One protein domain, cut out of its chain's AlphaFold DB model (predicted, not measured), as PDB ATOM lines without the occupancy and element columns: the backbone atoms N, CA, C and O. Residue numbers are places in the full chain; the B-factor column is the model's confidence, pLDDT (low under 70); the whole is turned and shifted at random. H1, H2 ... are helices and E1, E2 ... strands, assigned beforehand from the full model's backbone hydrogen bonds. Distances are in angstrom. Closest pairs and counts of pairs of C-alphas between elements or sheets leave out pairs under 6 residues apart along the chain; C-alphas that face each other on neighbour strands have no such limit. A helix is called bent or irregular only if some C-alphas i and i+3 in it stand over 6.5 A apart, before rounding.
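AT A GLANCE: This is residues 46 to 165 and 226 to 287 of the 295 residues of the protein "IU_nuc_hydro domain-containing protein" of Phlebia centrifuga (UniProt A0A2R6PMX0). A strongly twisted, curled sheet of five strands, E1, E2, E3, E7 and E4, forms the core, and it curls round helix H7. H2, H3 and H5 make a chain of contacts well away from H7 and graze the sheet, with the small hairpin E5 and E6 next to H5, while H1 lies far out and residues 109 to 114 stick out. The printed part has 182 residues, with seven named helices and seven named strands in the order H1 H2 E1 H3 H4 E2 H5 E3 H6 H7 E4 E5 E6 E7. The sheet, in the order E1 E2 E3 E7 E4, is mixed, and the class is mixed, helices and strands. The whole is compact, with a radius of gyration of the C-alphas of 17.1 A and spans of 48 by 46 by 36 A.

IN THESE COORDINATES: H1 is residues 46 to 50, beginning at C-alpha 46 (95.761, 169.772, 207.524). H2, residues 60 to 75, is 22.7 A long and has a kink of 41 degrees near residue 69; it is irregular, with C-alphas 71 and 74 at 8.8 A. E1 is residues 80 to 84, 13.0 A; H3 is 89 to 97, 12.2 A; H4 is 113 to 117, neither bent nor irregular, but only just: C-alphas 114 and 117 are 6.4 A apart. E2, residues 122 to 128, spans 17.9 A from C-alpha 122 (73.078, 189.181, 202.573). H5 is 142 to 149, 10.6 A; E3 is 154 to 158, 13.5 A; H6 is 160 to 163. After the cut come H7, 227 to 234, 10.6 A; E4, 239 to 244, 15.4 A; E5, 246 to 248; E6, 259 to 261; and E7, 280 to 286, 17.2 A, ending at C-alpha 286 (64.367, 171.365, 187.324).

HOW THE PARTS SIT: E1 and E4 are the edge strands. E1 and E2 are parallel, with N 84 and O 126 at 2.8 A, within hydrogen-bond range. E2 and E3 are parallel, with N 156 and O 125 at 2.9 A. E3 and E7 are parallel, with N 281 and O 155 at 2.8 A. E7 and E4 are antiparallel, with N 282 and O 242 at 2.8 A. Two strand-helix-strand units, parallel neighbour strands with helices between, are E1, H3 H4, E2 and E2, H5, E3, each with a right-handed crossover. H7 is on the sheet, closest at the C-alphas of Thr 229 and Met 128, 6.3 A. H6 is on the opposite face, at a height over the sheet of 6.0 A, over none of the strands. H2 only grazes the sheet with residues 64 to 72, H5 with 145 to 149, and H3, only just on it with 5 pairs of C-alphas within 10 A, with 90 to 91. H2, with residues 60 to 65 alone, touches H3, closest at the C-alphas of Ile 61 and Phe 94, 5.1 A, the same way at a steep tilt of 53 degrees. H3 touches H5, closest at the C-alphas of Thr 89 and Ala 144, 5.1 A, the same way at a steep tilt of 53 degrees. The closest C-alphas of H5 and E5 are those of Gln 146 and Val 248, 5.6 A. E4 runs on into E5 at 75 degrees, and E5 and E6 form an antiparallel hairpin, with N 260 and O 247 at 2.7 A. H1 and H2 are apart, as are H3 and H4. Every O i to N i+4 pair is within hydrogen-bond range in H3, H5 and H7; H2 has 10 of 12, H1 0 of 1 with 1 of 2 O i to N i+3 pairs, H4 0 of 1 with 0 of 2, and H6 is too short for such a pair.

THE WHOLE: The C-alphas farthest apart are those of Gly 55 and Tyr 266, 53.3 A. Residues 166 to 225 are not printed, and C-alphas 165 and 226 are 12.9 A apart across the cut. The links H3 to H4, E2 to H5 and E6 to E7 are long. The mean pLDDT of the printed part is 87.3; residues 103 to 120 and 135 to 138 are under 70.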
ATOM      1  N   GLU A  46      96.378 168.897 208.522       89.69
ATOM      2  CA  GLU A  46      95.761 169.772 207.524       89.69
ATOM      3  C   GLU A  46      94.231 169.824 207.645       89.69
ATOM      4  O   GLU A  46      93.631 170.855 207.328       89.69
ATOM      5  N   VAL A  47      93.594 168.747 208.120       90.75
ATOM      6  CA  VAL A  47      92.145 168.690 208.376       90.75
ATOM      7  C   VAL A  47      91.814 169.496 209.630       90.75
ATOM      8  O   VAL A  47      90.959 170.385 209.592       90.75
ATOM      9  N   VAL A  48      92.549 169.270 210.721       91.69
ATOM     10  CA  VAL A  48      92.379 170.003 211.986       91.69
ATOM     11  C   VAL A  48      92.653 171.500 211.806       91.69
ATOM     12  O   VAL A  48      91.957 172.338 212.386       91.69
ATOM     13  N   ALA A  49      93.610 171.869 210.953       91.81
ATOM     14  CA  ALA A  49      93.921 173.258 210.630       91.81
ATOM     15  C   ALA A  49      92.735 174.002 209.990       91.81
ATOM     16  O   ALA A  49      92.605 175.215 210.179       91.81
ATOM     17  N   ARG A  50      91.820 173.307 209.292       91.88
ATOM     18  CA  ARG A  50      90.603 173.929 208.731       91.88
ATOM     19  C   ARG A  50      89.611 174.379 209.804       91.88
ATOM     20  O   ARG A  50      88.854 175.313 209.542       91.88
ATOM     21  N   LEU A  51      89.644 173.764 210.990       92.75
ATOM     22  CA  LEU A  51      88.766 174.067 212.131       92.75
ATOM     23  C   LEU A  51      89.267 175.230 212.998       92.75
ATOM     24  O   LEU A  51      88.551 175.701 213.885       92.75
ATOM     25  N   ARG A  52      90.506 175.679 212.770       91.19
ATOM     26  CA  ARG A  52      91.165 176.711 213.574       91.19
ATOM     27  C   ARG A  52      91.378 177.979 212.761       91.19
ATOM     28  O   ARG A  52      91.821 177.936 211.618       91.19
ATOM     29  N   VAL A  53      91.129 179.123 213.379       89.44
ATOM     30  CA  VAL A  53      91.513 180.445 212.878       89.44
ATOM     31  C   VAL A  53      92.472 181.031 213.901       89.44
ATOM     32  O   VAL A  53      92.120 181.141 215.069       89.44
ATOM     33  N   ASN A  54      93.705 181.344 213.492       89.19
ATOM     34  CA  ASN A  54      94.765 181.824 214.393       89.19
ATOM     35  C   ASN A  54      94.963 180.931 215.639       89.19
ATOM     36  O   ASN A  54      95.128 181.419 216.752       89.19
ATOM     37  N   GLY A  55      94.896 179.607 215.459       89.50
ATOM     38  CA  GLY A  55      95.089 178.629 216.535       89.50
ATOM     39  C   GLY A  55      93.868 178.365 217.422       89.50
ATOM     40  O   GLY A  55      93.926 177.445 218.234       89.50
ATOM     41  N   VAL A  56      92.753 179.084 217.245       92.75
ATOM     42  CA  VAL A  56      91.533 178.909 218.055       92.75
ATOM     43  C   VAL A  56      90.340 178.435 217.227       92.75
ATOM     44  O   VAL A  56      90.212 178.751 216.043       92.75
ATOM     45  N   THR A  57      89.445 177.675 217.854       93.75
ATOM     46  CA  THR A  57      88.185 177.242 217.237       93.75
ATOM     47  C   THR A  57      87.156 178.364 217.310       93.75
ATOM     48  O   THR A  57      86.800 178.816 218.398       93.75
ATOM     49  N   VAL A  58      86.628 178.772 216.158       95.75
ATOM     50  CA  VAL A  58      85.552 179.768 216.055       95.75
ATOM     51  C   VAL A  58      84.223 179.045 215.826       95.75
ATOM     52  O   VAL A  58      84.151 178.094 215.050       95.75
ATOM     53  N   ARG A  59      83.159 179.457 216.525       96.81
ATOM     54  CA  ARG A  59      81.820 178.856 216.375       96.81
ATOM     55  C   ARG A  59      81.162 179.302 215.072       96.81
ATOM     56  O   ARG A  59      81.398 180.418 214.624       96.81
ATOM     57  N   ALA A  60      80.293 178.463 214.503       96.81
ATOM     58  CA  ALA A  60      79.652 178.723 213.208       96.81
ATOM     59  C   ALA A  60      78.985 180.101 213.099       96.81
ATOM     60  O   ALA A  60      79.158 180.762 212.086       96.81
ATOM     61  N   ILE A  61      78.284 180.559 214.140       96.19
ATOM     62  CA  ILE A  61      77.579 181.853 214.136       96.19
ATOM     63  C   ILE A  61      78.572 183.014 213.943       96.19
ATOM     64  O   ILE A  61      78.388 183.845 213.058       96.19
ATOM     65  N   GLU A  62      79.666 183.020 214.708       96.00
ATOM     66  CA  GLU A  62      80.756 183.996 214.568       96.00
ATOM     67  C   GLU A  62      81.493 183.836 213.235       96.00
ATOM     68  O   GLU A  62      81.870 184.816 212.600       96.00
ATOM     69  N   GLY A  63      81.685 182.595 212.779       95.94
ATOM     70  CA  GLY A  63      82.275 182.291 211.475       95.94
ATOM     71  C   GLY A  63      81.473 182.904 210.324       95.94
ATOM     72  O   GLY A  63      82.055 183.572 209.469       95.94
ATOM     73  N   ILE A  64      80.144 182.739 210.340       95.44
ATOM     74  CA  ILE A  64      79.222 183.344 209.370       95.44
ATOM     75  C   ILE A  64      79.304 184.868 209.473       95.44
ATOM     76  O   ILE A  64      79.570 185.522 208.470       95.44
ATOM     77  N   ALA A  65      79.161 185.444 210.670       94.62
ATOM     78  CA  ALA A  65      79.184 186.895 210.853       94.62
ATOM     79  C   ALA A  65      80.499 187.535 210.375       94.62
ATOM     80  O   ALA A  65      80.486 188.555 209.686       94.62
ATOM     81  N   ASN A  66      81.641 186.911 210.674       94.31
ATOM     82  CA  ASN A  66      82.951 187.379 210.227       94.31
ATOM     83  C   ASN A  66      83.126 187.253 208.711       94.31
ATOM     84  O   ASN A  66      83.656 188.173 208.085       94.31
ATOM     85  N   ALA A  67      82.666 186.152 208.107       93.69
ATOM     86  CA  ALA A  67      82.658 186.001 206.655       93.69
ATOM     87  C   ALA A  67      81.780 187.072 205.991       93.69
ATOM     88  O   ALA A  67      82.188 187.645 204.977       93.69
ATOM     89  N   VAL A  68      80.633 187.389 206.604       92.88
ATOM     90  CA  VAL A  68      79.720 188.423 206.121       92.88
ATOM     91  C   VAL A  68      80.351 189.803 206.167       92.88
ATOM     92  O   VAL A  68      80.493 190.441 205.128       92.88
ATOM     93  N   ARG A  69      80.827 190.233 207.338       91.94
ATOM     94  CA  ARG A  69      81.482 191.539 207.510       91.94
ATOM     95  C   ARG A  69      82.674 191.710 206.573       91.94
ATOM     96  O   ARG A  69      82.791 192.738 205.915       91.94
ATOM     97  N   LYS A  70      83.530 190.688 206.475       92.75
ATOM     98  CA  LYS A  70      84.730 190.730 205.632       92.75
ATOM     99  C   LYS A  70      84.398 190.850 204.146       92.75
ATOM    100  O   LYS A  70      85.061 191.601 203.442       92.75
ATOM    101  N   THR A  71      83.431 190.073 203.665       92.00
ATOM    102  CA  THR A  71      83.112 190.022 202.230       92.00
ATOM    103  C   THR A  71      82.292 191.232 201.809       92.00
ATOM    104  O   THR A  71      82.536 191.778 200.738       92.00
ATOM    105  N   TRP A  72      81.376 191.681 202.670       89.31
ATOM    106  CA  TRP A  72      80.563 192.866 202.430       89.31
ATOM    107  C   TRP A  72      81.361 194.166 202.533       89.31
ATOM    108  O   TRP A  72      81.113 195.100 201.774       89.31
ATOM    109  N   ASN A  73      82.331 194.212 203.452       88.06
ATOM    110  CA  ASN A  73      83.266 195.319 203.639       88.06
ATOM    111  C   ASN A  73      82.572 196.693 203.638       88.06
ATOM    112  O   ASN A  73      82.845 197.532 202.784       88.06
ATOM    113  N   GLU A  74      81.606 196.874 204.543       84.12
ATOM    114  CA  GLU A  74      80.852 198.133 204.698       84.12
ATOM    115  C   GLU A  74      80.164 198.616 203.401       84.12
ATOM    116  O   GLU A  74      79.925 199.802 203.202       84.12
ATOM    117  N   GLY A  75      79.822 197.683 202.508       83.88
ATOM    118  CA  GLY A  75      79.173 197.958 201.226       83.88
ATOM    119  C   GLY A  75      80.106 198.246 200.062       83.88
ATOM    120  O   GLY A  75      79.631 198.544 198.968       83.88
ATOM    121  N   LEU A  76      81.417 198.113 200.272       86.75
ATOM    122  CA  LEU A  76      82.423 198.179 199.212       86.75
ATOM    123  C   LEU A  76      82.652 196.823 198.529       86.75
ATOM    124  O   LEU A  76      83.283 196.768 197.474       86.75
ATOM    125  N   GLY A  77      82.207 195.731 199.151       88.75
ATOM    126  CA  GLY A  77      82.374 194.371 198.656       88.75
ATOM    127  C   GLY A  77      81.108 193.770 198.046       88.75
ATOM    128  O   GLY A  77      80.105 194.444 197.809       88.75
ATOM    129  N   SER A  78      81.166 192.467 197.778       88.94
ATOM    130  CA  SER A  78      80.043 191.726 197.204       88.94
ATOM    131  C   SER A  78      79.058 191.297 198.280       88.94
ATOM    132  O   SER A  78      79.446 190.923 199.390       88.94
ATOM    133  N   LYS A  79      77.774 191.274 197.917       88.88
ATOM    134  CA  LYS A  79      76.764 190.600 198.726       88.88
ATOM    135  C   LYS A  79      76.993 189.093 198.760       88.88
ATOM    136  O   LYS A  79      77.711 188.532 197.932       88.88
ATOM    137  N   ILE A  80      76.346 188.445 199.721       92.12
ATOM    138  CA  ILE A  80      76.597 187.048 200.054       92.12
ATOM    139  C   ILE A  80      75.312 186.244 199.958       92.12
ATOM    140  O   ILE A  80      74.267 186.653 200.464       92.12
ATOM    141  N   THR A  81      75.431 185.064 199.364       95.00
ATOM    142  CA  THR A  81      74.409 184.024 199.416       95.00
ATOM    143  C   THR A  81      74.796 183.001 200.471       95.00
ATOM    144  O   THR A  81      75.917 182.489 200.464       95.00
ATOM    145  N   ILE A  82      73.874 182.684 201.375       96.19
ATOM    146  CA  ILE A  82      74.064 181.610 202.355       96.19
ATOM    147  C   ILE A  82      73.321 180.381 201.844       96.19
ATOM    148  O   ILE A  82      72.122 180.445 201.577       96.19
ATOM    149  N   ILE A  83      74.036 179.265 201.723       97.56
ATOM    150  CA  ILE A  83      73.471 177.982 201.307       97.56
ATOM    151  C   ILE A  83      73.309 177.080 202.533       97.56
ATOM    152  O   ILE A  83      74.266 176.871 203.279       97.56
ATOM    153  N   SER A  84      72.110 176.529 202.732       95.62
ATOM    154  CA  SER A  84      71.819 175.529 203.762       95.62
ATOM    155  C   SER A  84      71.502 174.178 203.134       95.62
ATOM    156  O   SER A  84      70.513 174.037 202.419       95.62
ATOM    157  N   SER A  85      72.303 173.171 203.457       91.88
ATOM    158  CA  SER A  85      72.091 171.773 203.060       91.88
ATOM    159  C   SER A  85      71.770 170.865 204.254       91.88
ATOM    160  O   SER A  85      71.959 169.658 204.224       91.88
ATOM    161  N   GLY A  86      71.338 171.455 205.365       91.56
ATOM    162  CA  GLY A  86      71.003 170.730 206.583       91.56
ATOM    163  C   GLY A  86      70.096 171.553 207.494       91.56
ATOM    164  O   GLY A  86      69.592 172.606 207.083       91.56
ATOM    165  N   PRO A  87      69.889 171.104 208.747       93.06
ATOM    166  CA  PRO A  87      69.067 171.817 209.713       93.06
ATOM    167  C   PRO A  87      69.505 173.277 209.884       93.06
ATOM    168  O   PRO A  87      70.658 173.568 210.202       93.06
ATOM    169  N   MET A  88      68.560 174.208 209.747       95.31
ATOM    170  CA  MET A  88      68.830 175.651 209.745       95.31
ATOM    171  C   MET A  88      69.149 176.247 211.129       95.31
ATOM    172  O   MET A  88      69.143 177.463 211.290       95.31
ATOM    173  N   THR A  89      69.465 175.434 212.140       97.12
ATOM    174  CA  THR A  89      69.727 175.881 213.521       97.12
ATOM    175  C   THR A  89      70.794 176.975 213.595       97.12
ATOM    176  O   THR A  89      70.589 177.987 214.259       97.12
ATOM    177  N   ASN A  90      71.921 176.815 212.892       97.44
ATOM    178  CA  ASN A  90      72.986 177.826 212.900       97.44
ATOM    179  C   ASN A  90      72.563 179.121 212.201       97.44
ATOM    180  O   ASN A  90      72.950 180.194 212.651       97.44
ATOM    181  N   ILE A  91      71.765 179.022 211.133       96.75
ATOM    182  CA  ILE A  91      71.259 180.189 210.402       96.75
ATOM    183  C   ILE A  91      70.241 180.928 211.269       96.75
ATOM    184  O   ILE A  91      70.363 182.135 211.419       96.75
ATOM    185  N   ALA A  92      69.318 180.216 211.921       97.19
ATOM    186  CA  ALA A  92      68.359 180.786 212.864       97.19
ATOM    187  C   ALA A  92      69.053 181.520 214.026       97.19
ATOM    188  O   ALA A  92      68.655 182.622 214.398       97.19
ATOM    189  N   LEU A  93      70.124 180.943 214.579       97.50
ATOM    190  CA  LEU A  93      70.928 181.612 215.604       97.50
ATOM    191  C   LEU A  93      71.664 182.833 215.040       97.50
ATOM    192  O   LEU A  93      71.635 183.891 215.659       97.50
ATOM    193  N   PHE A  94      72.281 182.714 213.862       96.44
ATOM    194  CA  PHE A  94      72.961 183.822 213.189       96.44
ATOM    195  C   PHE A  94      72.023 185.006 212.936       96.44
ATOM    196  O   PHE A  94      72.344 186.119 213.342       96.44
ATOM    197  N   VAL A  95      70.848 184.767 212.351       93.50
ATOM    198  CA  VAL A  95      69.885 185.831 212.028       93.50
ATOM    199  C   VAL A  95      69.290 186.487 213.275       93.50
ATOM    200  O   VAL A  95      68.911 187.652 213.231       93.50
ATOM    201  N   SER A  96      69.228 185.752 214.389       94.00
ATOM    202  CA  SER A  96      68.720 186.261 215.669       94.00
ATOM    203  C   SER A  96      69.764 187.081 216.431       94.00
ATOM    204  O   SER A  96      69.410 188.038 217.111       94.00
ATOM    205  N   VAL A  97      71.040 186.693 216.350       95.06
ATOM    206  CA  VAL A  97      72.146 187.348 217.072       95.06
ATOM    207  C   VAL A  97      72.716 188.532 216.288       95.06
ATOM    208  O   VAL A  97      73.105 189.520 216.903       95.06
ATOM    209  N   PHE A  98      72.748 188.445 214.955       92.31
ATOM    210  CA  PHE A  98      73.316 189.461 214.064       92.31
ATOM    211  C   PHE A  98      72.310 189.949 212.999       92.31
ATOM    212  O   PHE A  98      72.590 189.864 211.796       92.31
ATOM    213  N   PRO A  99      71.116 190.440 213.391       88.56
ATOM    214  CA  PRO A  99      70.098 190.891 212.441       88.56
ATOM    215  C   PRO A  99      70.575 192.056 211.556       88.56
ATOM    216  O   PRO A  99      70.107 192.204 210.427       88.56
ATOM    217  N   GLU A 100      71.544 192.852 212.018       84.62
ATOM    218  CA  GLU A 100      72.146 193.950 211.257       84.62
ATOM    219  C   GLU A 100      72.903 193.481 210.003       84.62
ATOM    220  O   GLU A 100      73.088 194.257 209.069       84.62
ATOM    221  N   LEU A 101      73.310 192.206 209.950       87.81
ATOM    222  CA  LEU A 101      74.032 191.623 208.814       87.81
ATOM    223  C   LEU A 101      73.108 191.063 207.717       87.81
ATOM    224  O   LEU A 101      73.576 190.674 206.645       87.81
ATOM    225  N   LEU A 102      71.798 191.016 207.959       79.69
ATOM    226  CA  LEU A 102      70.814 190.491 207.007       79.69
ATOM    227  C   LEU A 102      70.298 191.562 206.052       79.69
ATOM    228  O   LEU A 102      70.107 191.291 204.872       79.69
ATOM    229  N   GLY A 103      70.116 192.779 206.562       64.94
ATOM    230  CA  GLY A 103      69.483 193.857 205.820       64.94
ATOM    231  C   GLY A 103      67.951 193.798 205.835       64.94
ATOM    232  O   GLY A 103      67.347 192.730 205.793       64.94
ATOM    233  N   GLY A 104      67.319 194.970 205.916       48.84
ATOM    234  CA  GLY A 104      65.864 195.140 205.914       48.84
ATOM    235  C   GLY A 104      65.366 196.008 207.072       48.84
ATOM    236  O   GLY A 104      65.897 195.969 208.180       48.84
ATOM    237  N   ILE A 105      64.300 196.772 206.822       40.94
ATOM    238  CA  ILE A 105      63.665 197.771 207.712       40.94
ATOM    239  C   ILE A 105      63.124 197.167 209.040       40.94
ATOM    240  O   ILE A 105      62.572 197.869 209.872       40.94
ATOM    241  N   GLY A 106      63.334 195.874 209.307       39.38
ATOM    242  CA  GLY A 106      63.015 195.223 210.585       39.38
ATOM    243  C   GLY A 106      64.076 195.382 211.685       39.38
ATOM    244  O   GLY A 106      63.800 195.049 212.832       39.38
ATOM    245  N   ALA A 107      65.263 195.912 211.369       40.28
ATOM    246  CA  ALA A 107      66.298 196.260 212.351       40.28
ATOM    247  C   ALA A 107      66.155 197.704 212.890       40.28
ATOM    248  O   ALA A 107      67.117 198.309 213.363       40.28
ATOM    249  N   THR A 108      64.959 198.297 212.815       39.53
ATOM    250  CA  THR A 108      64.689 199.645 213.331       39.53
ATOM    251  C   THR A 108      64.465 199.639 214.844       39.53
ATOM    252  O   THR A 108      63.337 199.685 215.326       39.53
ATOM    253  N   VAL A 109      65.567 199.690 215.590       39.84
ATOM    254  CA  VAL A 109      65.666 200.553 216.782       39.84
ATOM    255  C   VAL A 109      66.818 201.540 216.571       39.84
ATOM    256  O   VAL A 109      67.672 201.719 217.430       39.84
ATOM    257  N   LEU A 110      66.876 202.181 215.398       37.84
ATOM    258  CA  LEU A 110      67.701 203.371 215.182       37.84
ATOM    259  C   LEU A 110      66.899 204.413 214.382       37.84
ATOM    260  O   LEU A 110      66.430 204.112 213.283       37.84
ATOM    261  N   PRO A 111      66.697 205.631 214.922       36.81
ATOM    262  CA  PRO A 111      65.867 206.653 214.307       36.81
ATOM    263  C   PRO A 111      66.707 207.502 213.347       36.81
ATOM    264  O   PRO A 111      67.193 208.564 213.717       36.81
ATOM    265  N   SER A 112      66.899 207.062 212.104       41.91
ATOM    266  CA  SER A 112      67.188 208.003 211.010       41.91
ATOM    267  C   SER A 112      66.863 207.394 209.648       41.91
ATOM    268  O   SER A 112      67.294 206.300 209.296       41.91
ATOM    269  N   PHE A 113      66.059 208.131 208.888       43.56
ATOM    270  CA  PHE A 113      65.481 207.740 207.601       43.56
ATOM    271  C   PHE A 113      66.541 207.586 206.487       43.56
ATOM    272  O   PHE A 113      66.309 206.875 205.515       43.56
ATOM    273  N   GLU A 114      67.731 208.181 206.647       40.50
ATOM    274  CA  GLU A 114      68.845 208.079 205.688       40.50
ATOM    275  C   GLU A 114      69.623 206.752 205.763       40.50
ATOM    276  O   GLU A 114      70.232 206.352 204.775       40.50
ATOM    277  N   ALA A 115      69.548 206.004 206.873       42.69
ATOM    278  CA  ALA A 115      70.184 204.684 206.985       42.69
ATOM    279  C   ALA A 115      69.398 203.563 206.267       42.69
ATOM    280  O   ALA A 115      69.929 202.481 206.025       42.69
ATOM    281  N   CYS A 116      68.140 203.808 205.880       39.66
ATOM    282  CA  CYS A 116      67.279 202.816 205.219       39.66
ATOM    283  C   CYS A 116      67.647 202.521 203.754       39.66
ATOM    284  O   CYS A 116      67.112 201.573 203.183       39.66
ATOM    285  N   LEU A 117      68.552 203.295 203.145       37.62
ATOM    286  CA  LEU A 117      69.073 203.045 201.792       37.62
ATOM    287  C   LEU A 117      70.393 202.252 201.796       37.62
ATOM    288  O   LEU A 117      71.045 202.131 200.758       37.62
ATOM    289  N   LEU A 118      70.807 201.723 202.952       45.59
ATOM    290  CA  LEU A 118      72.040 200.955 203.069       45.59
ATOM    291  C   LEU A 118      71.896 199.595 202.386       45.59
ATOM    292  O   LEU A 118      71.109 198.738 202.782       45.59
ATOM    293  N   ASN A 119      72.707 199.431 201.346       53.56
ATOM    294  CA  ASN A 119      72.972 198.184 200.655       53.56
ATOM    295  C   ASN A 119      73.139 197.012 201.653       53.56
ATOM    296  O   ASN A 119      73.855 197.113 202.651       53.56
ATOM    297  N   PHE A 120      72.464 195.896 201.386       68.62
ATOM    298  CA  PHE A 120      72.389 194.752 202.299       68.62
ATOM    299  C   PHE A 120      73.535 193.762 202.084       68.62
ATOM    300  O   PHE A 120      73.825 193.415 200.943       68.62
ATOM    301  N   ALA A 121      74.130 193.263 203.172       74.06
ATOM    302  CA  ALA A 121      75.248 192.318 203.110       74.06
ATOM    303  C   ALA A 121      74.841 190.916 202.629       74.06
ATOM    304  O   ALA A 121      75.599 190.254 201.915       74.06
ATOM    305  N   THR A 122      73.638 190.470 202.997       78.75
ATOM    306  CA  THR A 122      73.078 189.181 202.573       78.75
ATOM    307  C   THR A 122      72.111 189.407 201.414       78.75
ATOM    308  O   THR A 122      71.164 190.180 201.535       78.75
ATOM    309  N   ASP A 123      72.354 188.752 200.281       86.69
ATOM    310  CA  ASP A 123      71.481 188.857 199.109       86.69
ATOM    311  C   ASP A 123      70.322 187.861 199.189       86.69
ATOM    312  O   ASP A 123      69.164 188.202 198.946       86.69
ATOM    313  N   GLU A 124      70.645 186.621 199.559       93.56
ATOM    314  CA  GLU A 124      69.714 185.504 199.509       93.56
ATOM    315  C   GLU A 124      70.133 184.358 200.437       93.56
ATOM    316  O   GLU A 124      71.319 184.068 200.616       93.56
ATOM    317  N   LEU A 125      69.137 183.668 200.994       96.12
ATOM    318  CA  LEU A 125      69.299 182.381 201.664       96.12
ATOM    319  C   LEU A 125      68.724 181.279 200.764       96.12
ATOM    320  O   LEU A 125      67.521 181.257 200.507       96.12
ATOM    321  N   VAL A 126      69.557 180.351 200.302       97.75
ATOM    322  CA  VAL A 126      69.117 179.198 199.501       97.75
ATOM    323  C   VAL A 126      69.199 177.954 200.366       97.75
ATOM    324  O   VAL A 126      70.232 177.699 200.979       97.75
ATOM    325  N   PHE A 127      68.136 177.161 200.433       96.75
ATOM    326  CA  PHE A 127      68.140 175.956 201.251       96.75
ATOM    327  C   PHE A 127      67.540 174.752 200.537       96.75
ATOM    328  O   PHE A 127      66.546 174.854 199.817       96.75
ATOM    329  N   MET A 128      68.157 173.596 200.775       93.25
ATOM    330  CA  MET A 128      67.548 172.302 200.515       93.25
ATOM    331  C   MET A 128      66.674 171.963 201.718       93.25
ATOM    332  O   MET A 128      67.110 172.073 202.866       93.25
ATOM    333  N   GLY A 129      65.431 171.573 201.466       86.06
ATOM    334  CA  GLY A 129      64.562 171.058 202.515       86.06
ATOM    335  C   GLY A 129      63.092 171.271 202.221       86.06
ATOM    336  O   GLY A 129      62.714 171.920 201.247       86.06
ATOM    337  N   GLY A 130      62.261 170.710 203.096       85.38
ATOM    338  CA  GLY A 130      60.816 170.750 202.938       85.38
ATOM    339  C   GLY A 130      60.314 169.962 201.728       85.38
ATOM    340  O   GLY A 130      61.052 169.302 200.991       85.38
ATOM    341  N   GLY A 131      59.009 170.040 201.537       83.00
ATOM    342  CA  GLY A 131      58.291 169.385 200.462       83.00
ATOM    343  C   GLY A 131      56.882 169.947 200.378       83.00
ATOM    344  O   GLY A 131      56.296 170.351 201.379       83.00
ATOM    345  N   VAL A 132      56.330 169.970 199.175       82.75
ATOM    346  CA  VAL A 132      54.939 170.344 198.933       82.75
ATOM    347  C   VAL A 132      54.130 169.052 198.881       82.75
ATOM    348  O   VAL A 132      54.167 168.341 197.878       82.75
ATOM    349  N   GLY A 133      53.466 168.710 199.991       76.12
ATOM    350  CA  GLY A 133      52.579 167.542 200.107       76.12
ATOM    351  C   GLY A 133      53.261 166.171 200.228       76.12
ATOM    352  O   GLY A 133      52.571 165.158 200.265       76.12
ATOM    353  N   ILE A 134      54.597 166.118 200.295       74.06
ATOM    354  CA  ILE A 134      55.379 164.869 200.448       74.06
ATOM    355  C   ILE A 134      55.752 164.616 201.928       74.06
ATOM    356  O   ILE A 134      56.186 163.525 202.294       74.06
ATOM    357  N   GLY A 135      55.523 165.606 202.802       64.50
ATOM    358  CA  GLY A 135      55.915 165.573 204.210       64.50
ATOM    359  C   GLY A 135      57.405 165.863 204.423       64.50
ATOM    360  O   GLY A 135      58.174 166.039 203.477       64.50
ATOM    361  N   ASN A 136      57.817 165.941 205.689       65.00
ATOM    362  CA  ASN A 136      59.210 166.139 206.081       65.00
ATOM    363  C   ASN A 136      59.694 164.927 206.889       65.00
ATOM    364  O   ASN A 136      59.045 164.521 207.852       65.00
ATOM    365  N   ARG A 137      60.853 164.369 206.520       66.81
ATOM    366  CA  ARG A 137      61.463 163.239 207.233       66.81
ATOM    367  C   ARG A 137      61.879 163.614 208.658       66.81
ATOM    368  O   ARG A 137      61.728 162.807 209.572       66.81
ATOM    369  N   SER A 138      62.372 164.838 208.864       68.88
ATOM    370  CA  SER A 138      62.894 165.278 210.159       68.88
ATOM    371  C   SER A 138      62.311 166.614 210.593       68.88
ATOM    372  O   SER A 138      62.595 167.677 210.043       68.88
ATOM    373  N   SER A 139      61.537 166.565 211.672       78.06
ATOM    374  CA  SER A 139      60.934 167.736 212.298       78.06
ATOM    375  C   SER A 139      61.826 168.389 213.355       78.06
ATOM    376  O   SER A 139      61.393 169.313 214.041       78.06
ATOM    377  N   ALA A 140      63.065 167.911 213.524       79.62
ATOM    378  CA  ALA A 140      63.911 168.259 214.663       79.62
ATOM    379  C   ALA A 140      64.259 169.756 214.726       79.62
ATOM    380  O   ALA A 140      64.398 170.292 215.817       79.62
ATOM    381  N   ALA A 141      64.356 170.445 213.586       86.81
ATOM    382  CA  ALA A 141      64.713 171.864 213.508       86.81
ATOM    383  C   ALA A 141      63.585 172.754 212.952       86.81
ATOM    384  O   ALA A 141      63.863 173.779 212.328       86.81
ATOM    385  N   ALA A 142      62.323 172.370 213.173       92.44
ATOM    386  CA  ALA A 142      61.156 173.091 212.661       92.44
ATOM    387  C   ALA A 142      61.136 174.570 213.089       92.44
ATOM    388  O   ALA A 142      60.920 175.453 212.264       92.44
ATOM    389  N   GLU A 143      61.455 174.862 214.353       96.31
ATOM    390  CA  GLU A 143      61.463 176.235 214.866       96.31
ATOM    391  C   GLU A 143      62.575 177.077 214.237       96.31
ATOM    392  O   GLU A 143      62.372 178.246 213.926       96.31
ATOM    393  N   ALA A 144      63.741 176.472 213.988       96.50
ATOM    394  CA  ALA A 144      64.820 177.150 213.282       96.50
ATOM    395  C   ALA A 144      64.416 177.485 211.840       96.50
ATOM    396  O   ALA A 144      64.703 178.578 211.361       96.50
ATOM    397  N   ALA A 145      63.721 176.568 211.162       95.88
ATOM    398  CA  ALA A 145      63.228 176.802 209.812       95.88
ATOM    399  C   ALA A 145      62.189 177.932 209.756       95.88
ATOM    400  O   ALA A 145      62.308 178.804 208.897       95.88
ATOM    401  N   GLN A 146      61.238 177.972 210.699       97.12
ATOM    402  CA  GLN A 146      60.272 179.071 210.787       97.12
ATOM    403  C   GLN A 146      60.969 180.418 211.020       97.12
ATOM    404  O   GLN A 146      60.692 181.373 210.302       97.12
ATOM    405  N   ILE A 147      61.925 180.482 211.960       97.12
ATOM    406  CA  ILE A 147      62.706 181.704 212.226       97.12
ATOM    407  C   ILE A 147      63.369 182.210 210.943       97.12
ATOM    408  O   ILE A 147      63.285 183.396 210.639       97.12
ATOM    409  N   VAL A 148      64.006 181.324 210.170       96.44
ATOM    410  CA  VAL A 148      64.669 181.706 208.916       96.44
ATOM    411  C   VAL A 148      63.665 182.160 207.854       96.44
ATOM    412  O   VAL A 148      63.902 183.173 207.192       96.44
ATOM    413  N   LEU A 149      62.534 181.469 207.702       96.19
ATOM    414  CA  LEU A 149      61.479 181.848 206.754       96.19
ATOM    415  C   LEU A 149      60.866 183.221 207.058       96.19
ATOM    416  O   LEU A 149      60.468 183.928 206.132       96.19
ATOM    417  N   ASP A 150      60.839 183.618 208.325       95.38
ATOM    418  CA  ASP A 150      60.319 184.907 208.775       95.38
ATOM    419  C   ASP A 150      61.346 186.055 208.689       95.38
ATOM    420  O   ASP A 150      60.985 187.221 208.863       95.38
ATOM    421  N   THR A 151      62.613 185.777 208.349       92.56
ATOM    422  CA  THR A 151      63.617 186.836 208.136       92.56
ATOM    423  C   THR A 151      63.285 187.699 206.911       92.56
ATOM    424  O   THR A 151      62.847 187.170 205.888       92.56
ATOM    425  N   PRO A 152      63.537 189.021 206.930       91.12
ATOM    426  CA  PRO A 152      63.186 189.929 205.834       91.12
ATOM    427  C   PRO A 152      64.169 189.891 204.641       91.12
ATOM    428  O   PRO A 152      64.368 190.899 203.971       91.12
ATOM    429  N   VAL A 153      64.759 188.730 204.347       91.31
ATOM    430  CA  VAL A 153      65.698 188.499 203.231       91.31
ATOM    431  C   VAL A 153      65.051 187.584 202.195       91.31
ATOM    432  O   VAL A 153      64.158 186.810 202.535       91.31
ATOM    433  N   LYS A 154      65.468 187.635 200.926       94.38
ATOM    434  CA  LYS A 154      65.026 186.656 199.921       94.38
ATOM    435  C   LYS A 154      65.408 185.240 200.371       94.38
ATOM    436  O   LYS A 154      66.561 184.990 200.715       94.38
ATOM    437  N   LYS A 155      64.446 184.312 200.353       96.06
ATOM    438  CA  LYS A 155      64.704 182.873 200.515       96.06
ATOM    439  C   LYS A 155      64.382 182.147 199.216       96.06
ATOM    440  O   LYS A 155      63.356 182.462 198.610       96.06
ATOM    441  N   THR A 156      65.179 181.137 198.880       98.06
ATOM    442  CA  THR A 156      64.825 180.122 197.883       98.06
ATOM    443  C   THR A 156      64.874 178.720 198.478       98.06
ATOM    444  O   THR A 156      65.903 178.288 198.994       98.06
ATOM    445  N   MET A 157      63.760 178.001 198.363       97.75
ATOM    446  CA  MET A 157      63.618 176.599 198.733       97.75
ATOM    447  C   MET A 157      63.801 175.704 197.506       97.75
ATOM    448  O   MET A 157      63.088 175.860 196.510       97.75
ATOM    449  N   ILE A 158      64.699 174.725 197.617       97.31
ATOM    450  CA  ILE A 158      64.836 173.598 196.688       97.31
ATOM    451  C   ILE A 158      64.221 172.356 197.366       97.31
ATOM    452  O   ILE A 158      64.894 171.701 198.169       97.31
ATOM    453  N   PRO A 159      62.928 172.057 197.120       95.50
ATOM    454  CA  PRO A 159      62.195 171.044 197.875       95.50
ATOM    455  C   PRO A 159      62.448 169.620 197.375       95.50
ATOM    456  O   PRO A 159      62.929 169.401 196.257       95.50
ATOM    457  N   LEU A 160      62.019 168.629 198.168       93.19
ATOM    458  CA  LEU A 160      62.056 167.212 197.785       93.19
ATOM    459  C   LEU A 160      61.370 166.941 196.439       93.19
ATOM    460  O   LEU A 160      61.911 166.191 195.633       93.19
ATOM    461  N   ASN A 161      60.261 167.632 196.149       93.12
ATOM    462  CA  ASN A 161      59.540 167.542 194.873       93.12
ATOM    463  C   ASN A 161      60.448 167.760 193.651       93.12
ATOM    464  O   ASN A 161      60.221 167.144 192.615       93.12
ATOM    465  N   VAL A 162      61.465 168.621 193.777       94.44
ATOM    466  CA  VAL A 162      62.442 168.902 192.716       94.44
ATOM    467  C   VAL A 162      63.661 168.000 192.851       94.44
ATOM    468  O   VAL A 162      64.090 167.396 191.879       94.44
ATOM    469  N   THR A 163      64.227 167.857 194.049       92.81
ATOM    470  CA  THR A 163      65.454 167.051 194.214       92.81
ATOM    471  C   THR A 163      65.261 165.569 193.867       92.81
ATOM    472  O   THR A 163      66.194 164.928 193.394       92.81
ATOM    473  N   HIS A 164      64.045 165.031 194.020       91.62
ATOM    474  CA  HIS A 164      63.702 163.658 193.635       91.62
ATOM    475  C   HIS A 164      63.668 163.437 192.116       91.62
ATOM    476  O   HIS A 164      63.546 162.295 191.681       91.62
ATOM    477  N   THR A 165      63.776 164.488 191.299       91.56
ATOM    478  CA  THR A 165      63.901 164.353 189.840       91.56
ATOM    479  C   THR A 165      65.358 164.365 189.370       91.56
ATOM    480  O   THR A 165      65.639 163.952 188.247       91.56
ATOM    481  N   ASP A 226      71.447 168.135 197.937       93.31
ATOM    482  CA  ASP A 226      72.170 169.319 198.399       93.31
ATOM    483  C   ASP A 226      72.866 170.069 197.268       93.31
ATOM    484  O   ASP A 226      72.836 171.301 197.226       93.31
ATOM    485  N   ALA A 227      73.440 169.344 196.303       94.25
ATOM    486  CA  ALA A 227      74.153 169.957 195.186       94.25
ATOM    487  C   ALA A 227      73.239 170.823 194.302       94.25
ATOM    488  O   ALA A 227      73.735 171.730 193.632       94.25
ATOM    489  N   LEU A 228      71.916 170.608 194.328       95.88
ATOM    490  CA  LEU A 228      70.983 171.446 193.575       95.88
ATOM    491  C   LEU A 228      70.873 172.867 194.125       95.88
ATOM    492  O   LEU A 228      70.561 173.777 193.365       95.88
ATOM    493  N   THR A 229      71.179 173.097 195.403       96.38
ATOM    494  CA  THR A 229      71.244 174.466 195.942       96.38
ATOM    495  C   THR A 229      72.411 175.244 195.342       96.38
ATOM    496  O   THR A 229      72.251 176.392 194.936       96.38
ATOM    497  N   VAL A 230      73.569 174.595 195.195       96.06
ATOM    498  CA  VAL A 230      74.740 175.165 194.516       96.06
ATOM    499  C   VAL A 230      74.459 175.336 193.024       96.06
ATOM    500  O   VAL A 230      74.790 176.376 192.456       96.06
ATOM    501  N   ALA A 231      73.803 174.356 192.394       95.69
ATOM    502  CA  ALA A 231      73.387 174.456 190.999       95.69
ATOM    503  C   ALA A 231      72.430 175.635 190.774       95.69
ATOM    504  O   ALA A 231      72.624 176.369 189.814       95.69
ATOM    505  N   TYR A 232      71.466 175.869 191.672       96.31
ATOM    506  CA  TYR A 232      70.558 177.019 191.610       96.31
ATOM    507  C   TYR A 232      71.309 178.348 191.703       96.31
ATOM    508  O   TYR A 232      71.087 179.232 190.884       96.31
ATOM    509  N   VAL A 233      72.230 178.485 192.662       96.12
ATOM    510  CA  VAL A 233      73.021 179.719 192.811       96.12
ATOM    511  C   VAL A 233      73.901 179.965 191.586       96.12
ATOM    512  O   VAL A 233      74.089 181.107 191.178       96.12
ATOM    513  N   SER A 234      74.438 178.901 190.985       95.44
ATOM    514  CA  SER A 234      75.309 179.008 189.813       95.44
ATOM    515  C   SER A 234      74.547 179.242 188.505       95.44
ATOM    516  O   SER A 234      75.035 179.982 187.652       95.44
ATOM    517  N   ARG A 235      73.403 178.576 188.333       95.25
ATOM    518  CA  ARG A 235      72.598 178.507 187.106       95.25
ATOM    519  C   ARG A 235      71.097 178.470 187.441       95.25
ATOM    520  O   ARG A 235      70.451 177.421 187.304       95.25
ATOM    521  N   PRO A 236      70.519 179.588 187.918       94.62
ATOM    522  CA  PRO A 236      69.119 179.636 188.340       94.62
ATOM    523  C   PRO A 236      68.140 179.381 187.187       94.62
ATOM    524  O   PRO A 236      67.022 178.937 187.425       94.62
ATOM    525  N   GLU A 237      68.552 179.600 185.935       94.44
ATOM    526  CA  GLU A 237      67.755 179.357 184.729       94.44
ATOM    527  C   GLU A 237      67.408 177.881 184.490       94.44
ATOM    528  O   GLU A 237      66.513 177.580 183.697       94.44
ATOM    529  N   LEU A 238      68.089 176.956 185.174       94.75
ATOM    530  CA  LEU A 238      67.732 175.537 185.161       94.75
ATOM    531  C   LEU A 238      66.467 175.251 185.973       94.75
ATOM    532  O   LEU A 238      65.892 174.177 185.829       94.75
ATOM    533  N   PHE A 239      66.019 176.182 186.815       96.44
ATOM    534  CA  PHE A 239      64.910 175.978 187.733       96.44
ATOM    535  C   PHE A 239      63.720 176.852 187.342       96.44
ATOM    536  O   PHE A 239      63.842 178.065 187.168       96.44
ATOM    537  N   ALA A 240      62.538 176.243 187.256       97.00
ATOM    538  CA  ALA A 240      61.299 177.007 187.259       97.00
ATOM    539  C   ALA A 240      60.923 177.287 188.714       97.00
ATOM    540  O   ALA A 240      60.807 176.361 189.519       97.00
ATOM    541  N   CYS A 241      60.743 178.560 189.055       97.06
ATOM    542  CA  CYS A 241      60.478 178.978 190.423       97.06
ATOM    543  C   CYS A 241      59.292 179.933 190.505       97.06
ATOM    544  O   CYS A 241      59.079 180.769 189.623       97.06
ATOM    545  N   ARG A 242      58.581 179.884 191.633       97.00
ATOM    546  CA  ARG A 242      57.491 180.810 191.947       97.00
ATOM    547  C   ARG A 242      57.556 181.255 193.403       97.00
ATOM    548  O   ARG A 242      57.979 180.514 194.282       97.00
ATOM    549  N   ARG A 243      57.163 182.504 193.658       97.19
ATOM    550  CA  ARG A 243      57.169 183.114 194.992       97.19
ATOM    551  C   ARG A 243      55.849 182.844 195.720       97.19
ATOM    552  O   ARG A 243      54.788 183.199 195.206       97.19
ATOM    553  N   PHE A 244      55.931 182.289 196.925       97.12
ATOM    554  CA  PHE A 244      54.798 181.903 197.765       97.12
ATOM    555  C   PHE A 244      54.960 182.391 199.207       97.12
ATOM    556  O   PHE A 244      56.049 182.787 199.634       97.12
ATOM    557  N   ARG A 245      53.863 182.326 199.969       97.50
ATOM    558  CA  ARG A 245      53.941 182.243 201.428       97.50
ATOM    559  C   ARG A 245      54.255 180.801 201.816       97.50
ATOM    560  O   ARG A 245      53.568 179.884 201.365       97.50
ATOM    561  N   VAL A 246      55.274 180.631 202.649       97.00
ATOM    562  CA  VAL A 246      55.703 179.346 203.198       97.00
ATOM    563  C   VAL A 246      55.834 179.464 204.712       97.00
ATOM    564  O   VAL A 246      56.506 180.365 205.213       97.00
ATOM    565  N   ASP A 247      55.201 178.538 205.418       95.88
ATOM    566  CA  ASP A 247      55.235 178.391 206.874       95.88
ATOM    567  C   ASP A 247      55.690 176.974 207.250       95.88
ATOM    568  O   ASP A 247      55.697 176.075 206.411       95.88
ATOM    569  N   VAL A 248      56.075 176.761 208.507       95.44
ATOM    570  CA  VAL A 248      56.397 175.440 209.059       95.44
ATOM    571  C   VAL A 248      55.391 175.097 210.146       95.44
ATOM    572  O   VAL A 248      55.187 175.865 211.083       95.44
ATOM    573  N   GLU A 249      54.788 173.915 210.062       94.56
ATOM    574  CA  GLU A 249      53.922 173.406 211.124       94.56
ATOM    575  C   GLU A 249      54.759 173.079 212.374       94.56
ATOM    576  O   GLU A 249      55.658 172.237 212.338       94.56
ATOM    577  N   LEU A 250      54.492 173.743 213.500       94.00
ATOM    578  CA  LEU A 250      55.301 173.603 214.717       94.00
ATOM    579  C   LEU A 250      54.662 172.701 215.777       94.00
ATOM    580  O   LEU A 250      55.381 172.132 216.591       94.00
ATOM    581  N   SER A 251      53.340 172.563 215.804       91.12
ATOM    582  CA  SER A 251      52.596 171.957 216.919       91.12
ATOM    583  C   SER A 251      51.809 170.699 216.545       91.12
ATOM    584  O   SER A 251      51.347 169.995 217.439       91.12
ATOM    585  N   GLY A 252      51.649 170.394 215.258       85.44
ATOM    586  CA  GLY A 252      50.871 169.251 214.783       85.44
ATOM    587  C   GLY A 252      51.388 167.894 215.278       85.44
ATOM    588  O   GLY A 252      52.583 167.616 215.252       85.44
ATOM    589  N   ASN A 253      50.475 166.993 215.655       85.25
ATOM    590  CA  ASN A 253      50.835 165.638 216.101       85.25
ATOM    591  C   ASN A 253      51.447 164.779 214.982       85.25
ATOM    592  O   ASN A 253      52.286 163.921 215.248       85.25
ATOM    593  N   HIS A 254      51.003 164.990 213.741       86.56
ATOM    594  CA  HIS A 254      51.382 164.172 212.584       86.56
ATOM    595  C   HIS A 254      52.233 164.927 211.563       86.56
ATOM    596  O   HIS A 254      52.959 164.302 210.798       86.56
ATOM    597  N   THR A 255      52.150 166.255 211.562       89.56
ATOM    598  CA  THR A 255      52.680 167.119 210.498       89.56
ATOM    599  C   THR A 255      53.721 168.115 211.001       89.56
ATOM    600  O   THR A 255      54.188 168.947 210.232       89.56
ATOM    601  N   ALA A 256      54.131 168.053 212.276       90.44
ATOM    602  CA  ALA A 256      55.186 168.932 212.773       90.44
ATOM    603  C   ALA A 256      56.445 168.835 211.896       90.44
ATOM    604  O   ALA A 256      56.953 167.747 211.636       90.44
ATOM    605  N   GLY A 257      56.980 169.985 211.491       90.75
ATOM    606  CA  GLY A 257      58.104 170.128 210.571       90.75
ATOM    607  C   GLY A 257      57.722 170.190 209.090       90.75
ATOM    608  O   GLY A 257      58.614 170.416 208.274       90.75
ATOM    609  N   GLU A 258      56.455 169.996 208.725       93.06
ATOM    610  CA  GLU A 258      55.993 170.151 207.346       93.06
ATOM    611  C   GLU A 258      56.071 171.613 206.898       93.06
ATOM    612  O   GLU A 258      55.706 172.522 207.643       93.06
ATOM    613  N   THR A 259      56.530 171.834 205.666       93.69
ATOM    614  CA  THR A 259      56.464 173.137 205.001       93.69
ATOM    615  C   THR A 259      55.097 173.327 204.354       93.69
ATOM    616  O   THR A 259      54.771 172.662 203.373       93.69
ATOM    617  N   VAL A 260      54.315 174.266 204.874       94.69
ATOM    618  CA  VAL A 260      52.988 174.630 204.375       94.69
ATOM    619  C   VAL A 260      53.140 175.744 203.343       94.69
ATOM    620  O   VAL A 260      53.494 176.871 203.685       94.69
ATOM    621  N   VAL A 261      52.887 175.427 202.071       95.81
ATOM    622  CA  VAL A 261      53.004 176.373 200.948       95.81
ATOM    623  C   VAL A 261      51.615 176.817 200.490       95.81
ATOM    624  O   VAL A 261      50.809 175.995 200.053       95.81
ATOM    625  N   ASP A 262      51.338 178.120 200.545       95.69
ATOM    626  CA  ASP A 262      50.067 178.690 200.080       95.69
ATOM    627  C   ASP A 262      50.040 178.825 198.549       95.69
ATOM    628  O   ASP A 262      50.224 179.903 197.977       95.69
ATOM    629  N   MET A 263      49.820 177.696 197.873       93.38
ATOM    630  CA  MET A 263      49.824 177.589 196.407       93.38
ATOM    631  C   MET A 263      48.739 178.437 195.728       93.38
ATOM    632  O   MET A 263      48.894 178.835 194.571       93.38
ATOM    633  N   TRP A 264      47.642 178.710 196.438       93.00
ATOM    634  CA  TRP A 264      46.451 179.365 195.894       93.00
ATOM    635  C   TRP A 264      46.293 180.818 196.350       93.00
ATOM    636  O   TRP A 264      45.348 181.480 195.931       93.00
ATOM    637  N   ASN A 265      47.250 181.347 197.121       92.06
ATOM    638  CA  ASN A 265      47.214 182.699 197.684       92.06
ATOM    639  C   ASN A 265      45.958 182.950 198.537       92.06
ATOM    640  O   ASN A 265      45.342 184.013 198.444       92.06
ATOM    641  N   TYR A 266      45.554 181.969 199.347       92.94
ATOM    642  CA  TYR A 266      44.438 182.139 200.278       92.94
ATOM    643  C   TYR A 266      44.751 183.161 201.372       92.94
ATOM    644  O   TYR A 266      43.849 183.846 201.857       92.94
ATOM    645  N   ARG A 267      46.023 183.293 201.755       92.75
ATOM    646  CA  ARG A 267      46.475 184.296 202.710       92.75
ATOM    647  C   ARG A 267      46.800 185.596 201.983       92.75
ATOM    648  O   ARG A 267      47.663 185.644 201.106       92.75
ATOM    649  N   SER A 268      46.162 186.682 202.411       94.62
ATOM    650  CA  SER A 268      46.583 188.026 202.015       94.62
ATOM    651  C   SER A 268      48.001 188.278 202.533       94.62
ATOM    652  O   SER A 268      48.259 188.124 203.728       94.62
ATOM    653  N   CYS A 269      48.910 188.610 201.620       95.00
ATOM    654  CA  CYS A 269      50.319 188.856 201.906       95.00
ATOM    655  C   CYS A 269      50.749 190.182 201.280       95.00
ATOM    656  O   CYS A 269      50.259 190.539 200.207       95.00
ATOM    657  N   ASP A 270      51.694 190.869 201.918       92.62
ATOM    658  CA  ASP A 270      52.395 191.998 201.304       92.62
ATOM    659  C   ASP A 270      53.561 191.531 200.401       92.62
ATOM    660  O   ASP A 270      53.838 190.333 200.251       92.62
ATOM    661  N   ASP A 271      54.256 192.490 199.783       88.94
ATOM    662  CA  ASP A 271      55.394 192.222 198.899       88.94
ATOM    663  C   ASP A 271      56.723 192.010 199.648       88.94
ATOM    664  O   ASP A 271      57.767 191.806 199.014       88.94
ATOM    665  N   SER A 272      56.716 192.017 200.986       91.25
ATOM    666  CA  SER A 272      57.916 191.839 201.803       91.25
ATOM    667  C   SER A 272      58.391 190.383 201.822       91.25
ATOM    668  O   SER A 272      57.672 189.440 201.489       91.25
ATOM    669  N   TRP A 273      59.642 190.180 202.224       93.31
ATOM    670  CA  TRP A 273      60.172 188.840 202.466       93.31
ATOM    671  C   TRP A 273      59.896 188.332 203.886       93.31
ATOM    672  O   TRP A 273      60.223 187.189 204.182       93.31
ATOM    673  N   GLY A 274      59.323 189.161 204.758       91.25
ATOM    674  CA  GLY A 274      59.151 188.859 206.175       91.25
ATOM    675  C   GLY A 274      57.884 188.053 206.504       91.25
ATOM    676  O   GLY A 274      57.265 187.446 205.626       91.25
ATOM    677  N   PRO A 275      57.438 188.081 207.772       92.69
ATOM    678  CA  PRO A 275      56.341 187.243 208.272       92.69
ATOM    679  C   PRO A 275      54.959 187.539 207.666       92.69
ATOM    680  O   PRO A 275      54.047 186.715 207.754       92.69
ATOM    681  N   ALA A 276      54.781 188.723 207.077       92.50
ATOM    682  CA  ALA A 276      53.527 189.157 206.464       92.50
ATOM    683  C   ALA A 276      53.487 188.951 204.941       92.50
ATOM    684  O   ALA A 276      52.422 189.079 204.339       92.50
ATOM    685  N   GLY A 277      54.623 188.631 204.319       93.69
ATOM    686  CA  GLY A 277      54.745 188.605 202.871       93.69
ATOM    687  C   GLY A 277      54.832 187.210 202.274       93.69
ATOM    688  O   GLY A 277      54.924 186.191 202.975       93.69
ATOM    689  N   LYS A 278      54.860 187.173 200.937       95.38
ATOM    690  CA  LYS A 278      55.290 185.985 200.189       95.38
ATOM    691  C   LYS A 278      56.788 185.797 200.417       95.38
ATOM    692  O   LYS A 278      57.626 186.368 199.721       95.38
ATOM    693  N   ASN A 279      57.118 185.062 201.463       95.69
ATOM    694  CA  ASN A 279      58.445 185.050 202.056       95.69
ATOM    695  C   ASN A 279      59.450 184.139 201.342       95.69
ATOM    696  O   ASN A 279      60.635 184.247 201.639       95.69
ATOM    697  N   CYS A 280      59.038 183.276 200.412       97.50
ATOM    698  CA  CYS A 280      59.947 182.295 199.822       97.50
ATOM    699  C   CYS A 280      59.704 182.095 198.325       97.50
ATOM    700  O   CYS A 280      58.566 182.002 197.866       97.50
ATOM    701  N   VAL A 281      60.783 182.010 197.557       97.94
ATOM    702  CA  VAL A 281      60.780 181.459 196.204       97.94
ATOM    703  C   VAL A 281      60.895 179.942 196.321       97.94
ATOM    704  O   VAL A 281      61.774 179.435 197.004       97.94
ATOM    705  N   VAL A 282      60.011 179.198 195.670       97.75
ATOM    706  CA  VAL A 282      60.000 177.734 195.700       97.75
ATOM    707  C   VAL A 282      60.287 177.226 194.298       97.75
ATOM    708  O   VAL A 282      59.632 177.650 193.343       97.75
ATOM    709  N   ALA A 283      61.276 176.342 194.165       97.38
ATOM    710  CA  ALA A 283      61.497 175.626 192.917       97.38
ATOM    711  C   ALA A 283      60.362 174.619 192.685       97.38
ATOM    712  O   ALA A 283      60.056 173.799 193.550       97.38
ATOM    713  N   GLU A 284      59.740 174.700 191.513       95.50
ATOM    714  CA  GLU A 284      58.631 173.842 191.087       95.50
ATOM    715  C   GLU A 284      59.119 172.729 190.153       95.50
ATOM    716  O   GLU A 284      58.580 171.624 190.168       95.50
ATOM    717  N   SER A 285      60.161 172.993 189.363       94.94
ATOM    718  CA  SER A 285      60.797 171.987 188.515       94.94
ATOM    719  C   SER A 285      62.260 172.316 188.225       94.94
ATOM    720  O   SER A 285      62.710 173.454 188.372       94.94
ATOM    721  N   LEU A 286      62.994 171.288 187.804       93.38
ATOM    722  CA  LEU A 286      64.367 171.365 187.324       93.38
ATOM    723  C   LEU A 286      64.395 170.894 185.868       93.38
ATOM    724  O   LEU A 286      63.975 169.779 185.562       93.38
ATOM    725  N   ASN A 287      64.908 171.736 184.981       86.56
ATOM    726  CA  ASN A 287      65.174 171.403 183.593       86.56
ATOM    727  C   ASN A 287      66.593 170.845 183.475       86.56
ATOM    728  O   ASN A 287      67.547 171.563 183.166       86.56
TER     729      ASN A 287